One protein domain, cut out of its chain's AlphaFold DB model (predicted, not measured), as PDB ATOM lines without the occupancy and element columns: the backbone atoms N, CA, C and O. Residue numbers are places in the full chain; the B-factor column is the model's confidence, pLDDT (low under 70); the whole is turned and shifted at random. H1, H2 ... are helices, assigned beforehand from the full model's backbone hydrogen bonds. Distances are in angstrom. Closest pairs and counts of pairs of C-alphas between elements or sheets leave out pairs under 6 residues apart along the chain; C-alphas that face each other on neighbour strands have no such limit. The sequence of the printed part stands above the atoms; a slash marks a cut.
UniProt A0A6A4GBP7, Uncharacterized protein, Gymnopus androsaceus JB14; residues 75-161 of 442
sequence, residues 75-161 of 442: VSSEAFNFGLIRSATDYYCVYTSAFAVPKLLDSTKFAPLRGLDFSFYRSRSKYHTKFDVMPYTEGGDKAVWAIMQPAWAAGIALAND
ATOM      1  N   VAL A  75      17.037  25.329 -25.241       57.81
ATOM      2  CA  VAL A  75      16.248  24.101 -25.195       57.81
ATOM      3  C   VAL A  75      17.094  22.910 -25.641       57.81
ATOM      4  O   VAL A  75      17.758  22.991 -26.673       57.81
ATOM      5  N   SER A  76      17.077  21.843 -24.836       61.62
ATOM      6  CA  SER A  76      17.768  20.571 -25.081       61.62
ATOM      7  C   SER A  76      16.880  19.561 -25.820       61.62
ATOM      8  O   SER A  76      15.662  19.743 -25.929       61.62
ATOM      9  N   SER A  77      17.483  18.460 -26.281       56.06
ATOM     10  CA  SER A  77      16.803  17.326 -26.930       56.06
ATOM     11  C   SER A  77      15.621  16.756 -26.116       56.06
ATOM     12  O   SER A  77      14.608  16.352 -26.687       56.06
ATOM     13  N   GLU A  78      15.679  16.801 -24.781       59.34
ATOM     14  CA  GLU A  78      14.594  16.329 -23.906       59.34
ATOM     15  C   GLU A  78      13.287  17.111 -24.072       59.34
ATOM     16  O   GLU A  78      12.201  16.545 -23.971       59.34
ATOM     17  N   ALA A  79      13.347  18.403 -24.388       56.38
ATOM     18  CA  ALA A  79      12.132  19.188 -24.580       56.38
ATOM     19  C   ALA A  79      11.352  18.788 -25.845       56.38
ATOM     20  O   ALA A  79      10.145  19.029 -25.917       56.38
ATOM     21  N   PHE A  80      12.003  18.158 -26.831       61.94
ATOM     22  CA  PHE A  80      11.301  17.553 -27.967       61.94
ATOM     23  C   PHE A  80      10.555  16.289 -27.529       61.94
ATOM     24  O   PHE A  80       9.386  16.136 -27.876       61.94
ATOM     25  N   ASN A  81      11.173  15.449 -26.686       59.72
ATOM     26  CA  ASN A  81      10.519  14.270 -26.098       59.72
ATOM     27  C   ASN A  81       9.302  14.648 -25.246       59.72
ATOM     28  O   ASN A  81       8.281  13.968 -25.286       59.72
ATOM     29  N   PHE A  82       9.381  15.765 -24.521       65.69
ATOM     30  CA  PHE A  82       8.251  16.302 -23.760       65.69
ATOM     31  C   PHE A  82       7.182  16.987 -24.629       65.69
ATOM     32  O   PHE A  82       6.209  17.520 -24.095       65.69
ATOM     33  N   GLY A  83       7.346  17.021 -25.956       63.72
ATOM     34  CA  GLY A  83       6.408  17.668 -26.875       63.72
ATOM     35  C   GLY A  83       6.348  19.195 -26.741       63.72
ATOM     36  O   GLY A  83       5.463  19.826 -27.321       63.72
ATOM     37  N   LEU A  84       7.282  19.810 -26.002       61.59
ATOM     38  CA  LEU A  84       7.373  21.267 -25.831       61.59
ATOM     39  C   LEU A  84       7.776  21.962 -27.138       61.59
ATOM     40  O   LEU A  84       7.435  23.127 -27.353       61.59
ATOM     41  N   ILE A  85       8.478  21.253 -28.027       57.94
ATOM     42  CA  ILE A  85       8.837  21.734 -29.361       57.94
ATOM     43  C   ILE A  85       8.325  20.762 -30.425       57.94
ATOM     44  O   ILE A  85       8.638  19.578 -30.402       57.94
ATOM     45  N   ARG A  86       7.560  21.293 -31.388       55.22
ATOM     46  CA  ARG A  86       6.919  20.515 -32.464       55.22
ATOM     47  C   ARG A  86       7.817  20.230 -33.671       55.22
ATOM     48  O   ARG A  86       7.524  19.309 -34.420       55.22
ATOM     49  N   SER A  87       8.871  21.017 -33.891       59.81
ATOM     50  CA  SER A  87       9.808  20.809 -35.000       59.81
ATOM     51  C   SER A  87      11.062  20.092 -34.516       59.81
ATOM     52  O   SER A  87      11.923  20.711 -33.896       59.81
ATOM     53  N   ALA A  88      11.163  18.794 -34.797       61.06
ATOM     54  CA  ALA A  88      12.365  18.013 -34.524       61.06
ATOM     55  C   ALA A  88      13.604  18.672 -35.156       61.06
ATOM     56  O   ALA A  88      13.527  19.229 -36.253       61.06
ATOM     57  N   THR A  89      14.733  18.656 -34.450       65.75
ATOM     58  CA  THR A  89      16.029  18.944 -35.073       65.75
ATOM     59  C   THR A  89      16.486  17.732 -35.875       65.75
ATOM     60  O   THR A  89      16.053  16.607 -35.605       65.75
ATOM     61  N   ASP A  90      17.392  17.946 -36.830       59.53
ATOM     62  CA  ASP A  90      18.032  16.845 -37.560       59.53
ATOM     63  C   ASP A  90      18.672  15.855 -36.585       59.53
ATOM     64  O   ASP A  90      18.618  14.650 -36.806       59.53
ATOM     65  N   TYR A  91      19.164  16.342 -35.438       60.41
ATOM     66  CA  TYR A  91      19.668  15.490 -34.373       60.41
ATOM     67  C   TYR A  91      18.621  14.487 -33.866       60.41
ATOM     68  O   TYR A  91      18.900  13.289 -33.766       60.41
ATOM     69  N   TYR A  92      17.396  14.952 -33.597       66.31
ATOM     70  CA  TYR A  92      16.323  14.076 -33.135       66.31
ATOM     71  C   TYR A  92      15.927  13.039 -34.194       66.31
ATOM     72  O   TYR A  92      15.743  11.857 -33.892       66.31
ATOM     73  N   CYS A  93      15.823  13.473 -35.451       61.94
ATOM     74  CA  CYS A  93      15.447  12.605 -36.563       61.94
ATOM     75  C   CYS A  93      16.528  11.564 -36.889       61.94
ATOM     76  O   CYS A  93      16.188  10.413 -37.158       61.94
ATOM     77  N   VAL A  94      17.806  11.944 -36.857       61.91
ATOM     78  CA  VAL A  94      18.916  11.114 -37.352       61.91
ATOM     79  C   VAL A  94      19.542  10.256 -36.260       61.91
ATOM     80  O   VAL A  94      19.915   9.123 -36.546       61.91
ATOM     81  N   TYR A  95      19.653  10.753 -35.027       59.56
ATOM     82  CA  TYR A  95      20.461  10.096 -33.991       59.56
ATOM     83  C   TYR A  95      19.637   9.478 -32.862       59.56
ATOM     84  O   TYR A  95      20.013   8.426 -32.344       59.56
ATOM     85  N   THR A  96      18.504  10.085 -32.495       63.34
ATOM     86  CA  THR A  96      17.680   9.590 -31.376       63.34
ATOM     87  C   THR A  96      16.424   8.845 -31.808       63.34
ATOM     88  O   THR A  96      15.807   8.169 -30.986       63.34
ATOM     89  N   SER A  97      16.005   8.971 -33.069       63.72
ATOM     90  CA  SER A  97      14.806   8.290 -33.550       63.72
ATOM     91  C   SER A  97      15.037   6.780 -33.677       63.72
ATOM     92  O   SER A  97      16.142   6.313 -33.945       63.72
ATOM     93  N   ALA A  98      13.962   5.997 -33.569       57.62
ATOM     94  CA  ALA A  98      13.993   4.552 -33.813       57.62
ATOM     95  C   ALA A  98      14.436   4.171 -35.247       57.62
ATOM     96  O   ALA A  98      14.649   2.995 -35.525       57.62
ATOM     97  N   PHE A  99      14.565   5.146 -36.158       52.84
ATOM     98  CA  PHE A  99      15.099   4.953 -37.508       52.84
ATOM     99  C   PHE A  99      16.631   5.032 -37.576       52.84
ATOM    100  O   PHE A  99      17.202   4.538 -38.548       52.84
ATOM    101  N   ALA A 100      17.292   5.606 -36.564       53.66
ATOM    102  CA  ALA A 100      18.753   5.700 -36.478       53.66
ATOM    103  C   ALA A 100      19.422   4.324 -36.336       53.66
ATOM    104  O   ALA A 100      20.557   4.120 -36.766       53.66
ATOM    105  N   VAL A 101      18.708   3.366 -35.739       55.16
ATOM    106  CA  VAL A 101      19.152   1.978 -35.616       55.16
ATOM    107  C   VAL A 101      18.633   1.212 -36.837       55.16
ATOM    108  O   VAL A 101      17.415   1.097 -37.010       55.16
ATOM    109  N   PRO A 102      19.508   0.678 -37.714       54.81
ATOM    110  CA  PRO A 102      19.065  -0.152 -38.827       54.81
ATOM    111  C   PRO A 102      18.235  -1.308 -38.268       54.81
ATOM    112  O   PRO A 102      18.724  -2.036 -37.413       54.81
ATOM    113  N   LYS A 103      17.006  -1.517 -38.760       54.06
ATOM    114  CA  LYS A 103      16.062  -2.544 -38.257       54.06
ATOM    115  C   LYS A 103      16.618  -3.982 -38.197       54.06
ATOM    116  O   LYS A 103      15.971  -4.853 -37.631       54.06
ATOM    117  N   LEU A 104      17.775  -4.242 -38.812       52.88
ATOM    118  CA  LEU A 104      18.478  -5.525 -38.759       52.88
ATOM    119  C   LEU A 104      19.442  -5.675 -37.569       52.88
ATOM    120  O   LEU A 104      19.877  -6.791 -37.294       52.88
ATOM    121  N   LEU A 105      19.810  -4.585 -36.895       54.53
ATOM    122  CA  LEU A 105      20.631  -4.610 -35.690       54.53
ATOM    123  C   LEU A 105      19.699  -4.642 -34.478       54.53
ATOM    124  O   LEU A 105      18.838  -3.783 -34.320       54.53
ATOM    125  N   ASP A 106      19.873  -5.672 -33.655       60.16
ATOM    126  CA  ASP A 106      19.121  -5.945 -32.432       60.16
ATOM    127  C   ASP A 106      18.926  -4.665 -31.597       60.16
ATOM    128  O   ASP A 106      19.876  -4.141 -31.013       60.16
ATOM    129  N   SER A 107      17.698  -4.139 -31.558       58.38
ATOM    130  CA  SER A 107      17.357  -2.897 -30.846       58.38
ATOM    131  C   SER A 107      17.561  -3.008 -29.334       58.38
ATOM    132  O   SER A 107      17.568  -1.997 -28.638       58.38
ATOM    133  N   THR A 108      17.754  -4.228 -28.824       62.41
ATOM    134  CA  THR A 108      18.137  -4.477 -27.431       62.41
ATOM    135  C   THR A 108      19.631  -4.258 -27.176       62.41
ATOM    136  O   THR A 108      20.027  -4.069 -26.029       62.41
ATOM    137  N   LYS A 109      20.464  -4.248 -28.227       57.41
ATOM    138  CA  LYS A 109      21.926  -4.073 -28.144       57.41
ATOM    139  C   LYS A 109      22.403  -2.700 -28.590       57.41
ATOM    140  O   LYS A 109      23.466  -2.262 -28.164       57.41
ATOM    141  N   PHE A 110      21.640  -2.032 -29.448       57.34
ATOM    142  CA  PHE A 110      21.995  -0.720 -29.976       57.34
ATOM    143  C   PHE A 110      20.990   0.314 -29.483       57.34
ATOM    144  O   PHE A 110      19.880   0.423 -30.003       57.34
ATOM    145  N   ALA A 111      21.388   1.070 -28.460       59.66
ATOM    146  CA  ALA A 111      20.644   2.242 -28.027       59.66
ATOM    147  C   ALA A 111      20.787   3.367 -29.073       59.66
ATOM    148  O   ALA A 111      21.846   3.484 -29.700       59.66
ATOM    149  N   PRO A 112      19.758   4.216 -29.257       65.38
ATOM    150  CA  PRO A 112      19.896   5.448 -30.024       65.38
ATOM    151  C   PRO A 112      21.077   6.268 -29.499       65.38
ATOM    152  O   PRO A 112      21.373   6.245 -28.299       65.38
ATOM    153  N   LEU A 113      21.738   7.004 -30.391       61.28
ATOM    154  CA  LEU A 113      22.868   7.851 -30.031       61.28
ATOM    155  C   LEU A 113      22.408   8.880 -28.993       61.28
ATOM    156  O   LEU A 113      21.579   9.755 -29.261       61.28
ATOM    157  N   ARG A 114      22.931   8.741 -27.771       65.50
ATOM    158  CA  ARG A 114      22.728   9.723 -26.709       65.50
ATOM    159  C   ARG A 114      23.606  10.922 -27.016       65.50
ATOM    160  O   ARG A 114      24.791  10.783 -27.298       65.50
ATOM    161  N   GLY A 115      23.022  12.100 -26.930       66.06
ATOM    162  CA  GLY A 115      23.724  13.334 -27.215       66.06
ATOM    163  C   GLY A 115      22.824  14.526 -26.982       66.06
ATOM    164  O   GLY A 115      21.607  14.418 -26.782       66.06
ATOM    165  N   LEU A 116      23.486  15.669 -26.914       70.69
ATOM    166  CA  LEU A 116      22.930  16.897 -26.397       70.69
ATOM    167  C   LEU A 116      22.947  17.931 -27.510       70.69
ATOM    168  O   LEU A 116      23.999  18.451 -27.870       70.69
ATOM    169  N   ASP A 117      21.769  18.200 -28.055       69.81
ATOM    170  CA  ASP A 117      21.572  19.251 -29.043       69.81
ATOM    171  C   ASP A 117      21.119  20.533 -28.337       69.81
ATOM    172  O   ASP A 117      20.255  20.500 -27.455       69.81
ATOM    173  N   PHE A 118      21.713  21.658 -28.725       73.12
ATOM    174  CA  PHE A 118      21.393  22.979 -28.209       73.12
ATOM    175  C   PHE A 118      20.957  23.873 -29.360       73.12
ATOM    176  O   PHE A 118      21.735  24.178 -30.261       73.12
ATOM    177  N   SER A 119      19.727  24.373 -29.282       72.38
ATOM    178  CA  SER A 119      19.212  25.328 -30.260       72.38
ATOM    179  C   SER A 119      18.598  26.549 -29.582       72.38
ATOM    180  O   SER A 119      18.037  26.477 -28.483       72.38
ATOM    181  N   PHE A 120      18.699  27.705 -30.243       72.62
ATOM    182  CA  PHE A 120      17.958  28.885 -29.815       72.62
ATOM    183  C   PHE A 120      16.479  28.697 -30.137       72.62
ATOM    184  O   PHE A 120      16.087  28.553 -31.294       72.62
ATOM    185  N   TYR A 121      15.634  28.764 -29.111       65.94
ATOM    186  CA  TYR A 121      14.188  28.706 -29.312       65.94
ATOM    187  C   TYR A 121      13.654  29.957 -30.028       65.94
ATOM    188  O   TYR A 121      12.767  29.884 -30.880       65.94
ATOM    189  N   ARG A 122      14.207  31.132 -29.700       68.12
ATOM    190  CA  ARG A 122      13.848  32.387 -30.368       68.12
ATOM    191  C   ARG A 122      14.578  32.533 -31.689       68.12
ATOM    192  O   ARG A 122      15.749  32.201 -31.800       68.12
ATOM    193  N   SER A 123      13.885  33.145 -32.646       65.88
ATOM    194  CA  SER A 123      14.405  33.452 -33.978       65.88
ATOM    195  C   SER A 123      14.539  32.247 -34.919       65.88
ATOM    196  O   SER A 123      15.141  32.384 -35.979       65.88
ATOM    197  N   ARG A 124      13.896  31.113 -34.608       71.31
ATOM    198  CA  ARG A 124      13.840  29.936 -35.495       71.31
ATOM    199  C   ARG A 124      13.114  30.198 -36.821       71.31
ATOM    200  O   ARG A 124      13.340  29.494 -37.789       71.31
ATOM    201  N   SER A 125      12.301  31.254 -36.898       77.06
ATOM    202  CA  SER A 125      11.739  31.754 -38.163       77.06
ATOM    203  C   SER A 125      12.791  32.315 -39.122       77.06
ATOM    204  O   SER A 125      12.498  32.508 -40.296       77.06
ATOM    205  N   LYS A 126      14.000  32.602 -38.626       79.62
ATOM    206  CA  LYS A 126      15.139  33.015 -39.446       79.62
ATOM    207  C   LYS A 126      15.983  31.829 -39.912       79.62
ATOM    208  O   LYS A 126      16.857  32.055 -40.738       79.62
ATOM    209  N   TYR A 127      15.724  30.613 -39.433       72.31
ATOM    210  CA  TYR A 127      16.410  29.402 -39.884       72.31
ATOM    211  C   TYR A 127      16.240  29.238 -41.403       72.31
ATOM    212  O   TYR A 127      15.170  29.538 -41.935       72.31
ATOM    213  N   HIS A 128      17.298  28.836 -42.110       80.69
ATOM    214  CA  HIS A 128      17.374  28.836 -43.585       80.69
ATOM    215  C   HIS A 128      17.158  30.196 -44.271       80.69
ATOM    216  O   HIS A 128      16.909  30.265 -45.475       80.69
ATOM    217  N   THR A 129      17.277  31.305 -43.542       86.50
ATOM    218  CA  THR A 129      17.297  32.639 -44.147       86.50
ATOM    219  C   THR A 129      18.686  33.244 -44.022       86.50
ATOM    220  O   THR A 129      19.453  32.905 -43.127       86.50
ATOM    221  N   LYS A 130      18.980  34.253 -44.844       86.88
ATOM    222  CA  LYS A 130      20.191  35.086 -44.710       86.88
ATOM    223  C   LYS A 130      20.332  35.786 -43.350       86.88
ATOM    224  O   LYS A 130      21.341  36.431 -43.088       86.88
ATOM    225  N   PHE A 131      19.292  35.736 -42.520       85.88
ATOM    226  CA  PHE A 131      19.293  36.299 -41.180       85.88
ATOM    227  C   PHE A 131      19.634  35.265 -40.097       85.88
ATOM    228  O   PHE A 131      19.618  35.625 -38.921       85.88
ATOM    229  N   ASP A 132      19.963  34.024 -40.466       81.62
ATOM    230  CA  ASP A 132      20.543  33.015 -39.567       81.62
ATOM    231  C   ASP A 132      22.068  33.140 -39.471       81.62
ATOM    232  O   ASP A 132      22.816  32.168 -39.475       81.62
ATOM    233  N   VAL A 133      22.554  34.378 -39.455       83.50
ATOM    234  CA  VAL A 133      23.963  34.663 -39.204       83.50
ATOM    235  C   VAL A 133      24.104  35.332 -37.849       83.50
ATOM    236  O   VAL A 133      23.234  36.087 -37.408       83.50
ATOM    237  N   MET A 134      25.246  35.079 -37.219       82.38
ATOM    238  CA  MET A 134      25.635  35.550 -35.888       82.38
ATOM    239  C   MET A 134      25.256  37.018 -35.582       82.38
ATOM    240  O   MET A 134      24.696  37.282 -34.515       82.38
ATOM    241  N   PRO A 135      25.463  37.986 -36.506       84.06
ATOM    242  CA  PRO A 135      25.074  39.381 -36.281       84.06
ATOM    243  C   PRO A 135      23.572  39.614 -36.051       84.06
ATOM    244  O   PRO A 135      23.200  40.582 -35.389       84.06
ATOM    245  N   TYR A 136      22.703  38.759 -36.599       82.81
ATOM    246  CA  TYR A 136      21.242  38.884 -36.501       82.81
ATOM    247  C   TYR A 136      20.620  37.946 -35.459       82.81
ATOM    248  O   TYR A 136      19.403  38.015 -35.220       82.81
ATOM    249  N   THR A 137      21.432  37.096 -34.823       81.56
ATOM    250  CA  THR A 137      21.036  36.291 -33.669       81.56
ATOM    251  C   THR A 137      20.765  37.215 -32.483       81.56
ATOM    252  O   THR A 137      21.584  38.065 -32.128       81.56
ATOM    253  N   GLU A 138      19.606  37.073 -31.834       80.88
ATOM    254  CA  GLU A 138      19.249  37.912 -30.686       80.88
ATOM    255  C   GLU A 138      20.221  37.699 -29.513       80.88
ATOM    256  O   GLU A 138      20.118  36.758 -28.723       80.88
ATOM    257  N   GLY A 139      21.161  38.631 -29.358       82.94
ATOM    258  CA  GLY A 139      22.223  38.556 -28.361       82.94
ATOM    259  C   GLY A 139      23.626  38.345 -28.903       82.94
ATOM    260  O   GLY A 139      24.527  38.318 -28.071       82.94
ATOM    261  N   GLY A 140      23.793  38.211 -30.222       86.25
ATOM    262  CA  GLY A 140      25.089  38.140 -30.896       86.25
ATOM    263  C   GLY A 140      26.052  37.132 -30.266       86.25
ATOM    264  O   GLY A 140      25.681  35.999 -29.958       86.25
ATOM    265  N   ASP A 141      27.273  37.595 -30.009       84.19
ATOM    266  CA  ASP A 141      28.366  36.879 -29.340       84.19
ATOM    267  C   ASP A 141      27.949  36.182 -28.039       84.19
ATOM    268  O   ASP A 141      28.215  34.995 -27.839       84.19
ATOM    269  N   LYS A 142      27.210  36.887 -27.183       86.00
ATOM    270  CA  LYS A 142      26.751  36.363 -25.889       86.00
ATOM    271  C   LYS A 142      25.762  35.219 -26.037       86.00
ATOM    272  O   LYS A 142      25.684  34.376 -25.148       86.00
ATOM    273  N   ALA A 143      24.967  35.215 -27.107       81.62
ATOM    274  CA  ALA A 143      24.036  34.125 -27.357       81.62
ATOM    275  C   ALA A 143      24.814  32.841 -27.667       81.62
ATOM    276  O   ALA A 143      24.549  31.815 -27.047       81.62
ATOM    277  N   VAL A 144      25.809  32.909 -28.556       83.75
ATOM    278  CA  VAL A 144      26.634  31.739 -28.910       83.75
ATOM    279  C   VAL A 144      27.454  31.257 -27.722       83.75
ATOM    280  O   VAL A 144      27.484  30.058 -27.456       83.75
ATOM    281  N   TRP A 145      28.027  32.169 -26.935       87.12
ATOM    282  CA  TRP A 145      28.714  31.787 -25.700       87.12
ATOM    283  C   TRP A 145      27.794  31.039 -24.724       87.12
ATOM    284  O   TRP A 145      28.192  30.037 -24.131       87.12
ATOM    285  N   ALA A 146      26.536  31.475 -24.611       84.94
ATOM    286  CA  ALA A 146      25.540  30.818 -23.772       84.94
ATOM    287  C   ALA A 146      25.140  29.414 -24.262       84.94
ATOM    288  O   ALA A 146      24.598  28.657 -23.465       84.94
ATOM    289  N   ILE A 147      25.403  29.053 -25.524       83.00
ATOM    290  CA  ILE A 147      25.282  27.670 -26.025       83.00
ATOM    291  C   ILE A 147      26.550  26.872 -25.725       83.00
ATOM    292  O   ILE A 147      26.487  25.732 -25.268       83.00
ATOM    293  N   MET A 148      27.708  27.479 -25.968       85.69
ATOM    294  CA  MET A 148      28.995  26.802 -25.846       85.69
ATOM    295  C   MET A 148      29.300  26.408 -24.398       85.69
ATOM    296  O   MET A 148      29.852  25.342 -24.146       85.69
ATOM    297  N   GLN A 149      28.896  27.240 -23.438       89.81
ATOM    298  CA  GLN A 149      29.172  27.018 -22.023       89.81
ATOM    299  C   GLN A 149      28.446  25.779 -21.444       89.81
ATOM    300  O   GLN A 149      29.119  24.966 -20.811       89.81
ATOM    301  N   PRO A 150      27.136  25.558 -21.674       85.94
ATOM    302  CA  PRO A 150      26.466  24.299 -21.341       85.94
ATOM    303  C   PRO A 150      27.028  23.081 -22.074       85.94
ATOM    304  O   PRO A 150      27.162  22.032 -21.453       85.94
ATOM    305  N   ALA A 151      27.388  23.203 -23.358       84.62
ATOM    306  CA  ALA A 151      27.970  22.090 -24.114       84.62
ATOM    307  C   ALA A 151      29.327  21.668 -23.539       84.62
ATOM    308  O   ALA A 151      29.581  20.485 -23.323       84.62
ATOM    309  N   TRP A 152      30.167  22.647 -23.204       89.75
ATOM    310  CA  TRP A 152      31.436  22.416 -22.525       89.75
ATOM    311  C   TRP A 152      31.243  21.817 -21.129       89.75
ATOM    312  O   TRP A 152      31.911  20.844 -20.787       89.75
ATOM    313  N   ALA A 153      30.302  22.342 -20.338       87.12
ATOM    314  CA  ALA A 153      29.996  21.812 -19.011       87.12
ATOM    315  C   ALA A 153      29.479  20.365 -19.069       87.12
ATOM    316  O   ALA A 153      29.899  19.541 -18.262       87.12
ATOM    317  N   ALA A 154      28.620  20.043 -20.040       83.81
ATOM    318  CA  ALA A 154      28.163  18.679 -20.286       83.81
ATOM    319  C   ALA A 154      29.322  17.765 -20.705       83.81
ATOM    320  O   ALA A 154      29.422  16.654 -20.199       83.81
ATOM    321  N   GLY A 155      30.233  18.249 -21.556       82.56
ATOM    322  CA  GLY A 155      31.445  17.519 -21.932       82.56
ATOM    323  C   GLY A 155      32.357  17.232 -20.737       82.56
ATOM    324  O   GLY A 155      32.821  16.109 -20.580       82.56
ATOM    325  N   ILE A 156      32.561  18.212 -19.849       86.25
ATOM    326  CA  ILE A 156      33.316  18.023 -18.600       86.25
ATOM    327  C   ILE A 156      32.618  17.021 -17.683       86.25
ATOM    328  O   ILE A 156      33.282  16.149 -17.129       86.25
ATOM    329  N   ALA A 157      31.302  17.144 -17.504       83.38
ATOM    330  CA  ALA A 157      30.537  16.233 -16.661       83.38
ATOM    331  C   ALA A 157      30.599  14.799 -17.196       83.38
ATOM    332  O   ALA A 157      30.829  13.883 -16.422       83.38
ATOM    333  N   LEU A 158      30.475  14.614 -18.514       74.56
ATOM    334  CA  LEU A 158      30.568  13.308 -19.163       74.56
ATOM    335  C   LEU A 158      31.989  12.726 -19.105       74.56
ATOM    336  O   LEU A 158      32.158  11.527 -18.903       74.56
ATOM    337  N   ALA A 159      33.014  13.570 -19.255       78.44
ATOM    338  CA  ALA A 159      34.412  13.156 -19.156       78.44
ATOM    339  C   ALA A 159      34.812  12.755 -17.727       78.44
ATOM    340  O   ALA A 159      35.648  11.869 -17.564       78.44
ATOM    341  N   ASN A 160      34.212  13.392 -16.717       82.56
ATOM    342  CA  ASN A 160      34.484  13.156 -15.297       82.56
ATOM    343  C   ASN A 160      33.428  12.272 -14.613       82.56
ATOM    344  O   ASN A 160      33.413  12.191 -13.385       82.56
ATOM    345  N   ASP A 161      32.506  11.658 -15.362       79.94
ATOM    346  CA  ASP A 161      31.542  10.736 -14.769       79.94
ATOM    347  C   ASP A 161      32.238   9.409 -14.442       79.94
ATOM    348  O   ASP A 161      32.363   8.497 -15.271       79.94
TER     349      ASP A 161
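This is residues 75 to 161 of the 442 residues of an uncharacterized protein of Gymnopus androsaceus JB14 (UniProt A0A6A4GBP7). There is little regular structure here: a long helix, H3, follows a wide open loop, residues 97 to 139, and folds back along it, and residues 156 to 161, of which 156 to 159 belong to H3, stick out at the end of the printed part. Two small helices, H1 and H2, lie before the loop, and no helix touches another. The printed part has 87 residues with three named helices, H1, H2, H3 in chain order, and no named strand; the class is all helix, with 31 residues in named elements. The whole is loose, radius of gyration of the C-alphas 15.6 A, spanning 46 by 33 by 21 A.

H3, residues 140 to 159, is apart from H2, residues 90 to 96, and from H1, residues 78 to 81. H1 and H2 are only just apart, closest C-alphas 8.0 A. O i to N i+4 pairs are within hydrogen-bond range in 15 of 16 cases in H3 and 2 of 3 in H2; H1 is too short for one.

H3 measures 29.1 A, from C-alpha 140 at (25.089, 38.140, -30.896) to C-alpha 159 at (34.412, 13.156, -19.156). H2 measures 9.5 A and H1 5.1 A.

The farthest C-alphas, of Asp 106 and Pro 135, are 45.9 A apart. The printed part has no cut; the link H2 to H3 is long. Confidence is under 70 at residues 75 to 115, 117 and 121 to 123.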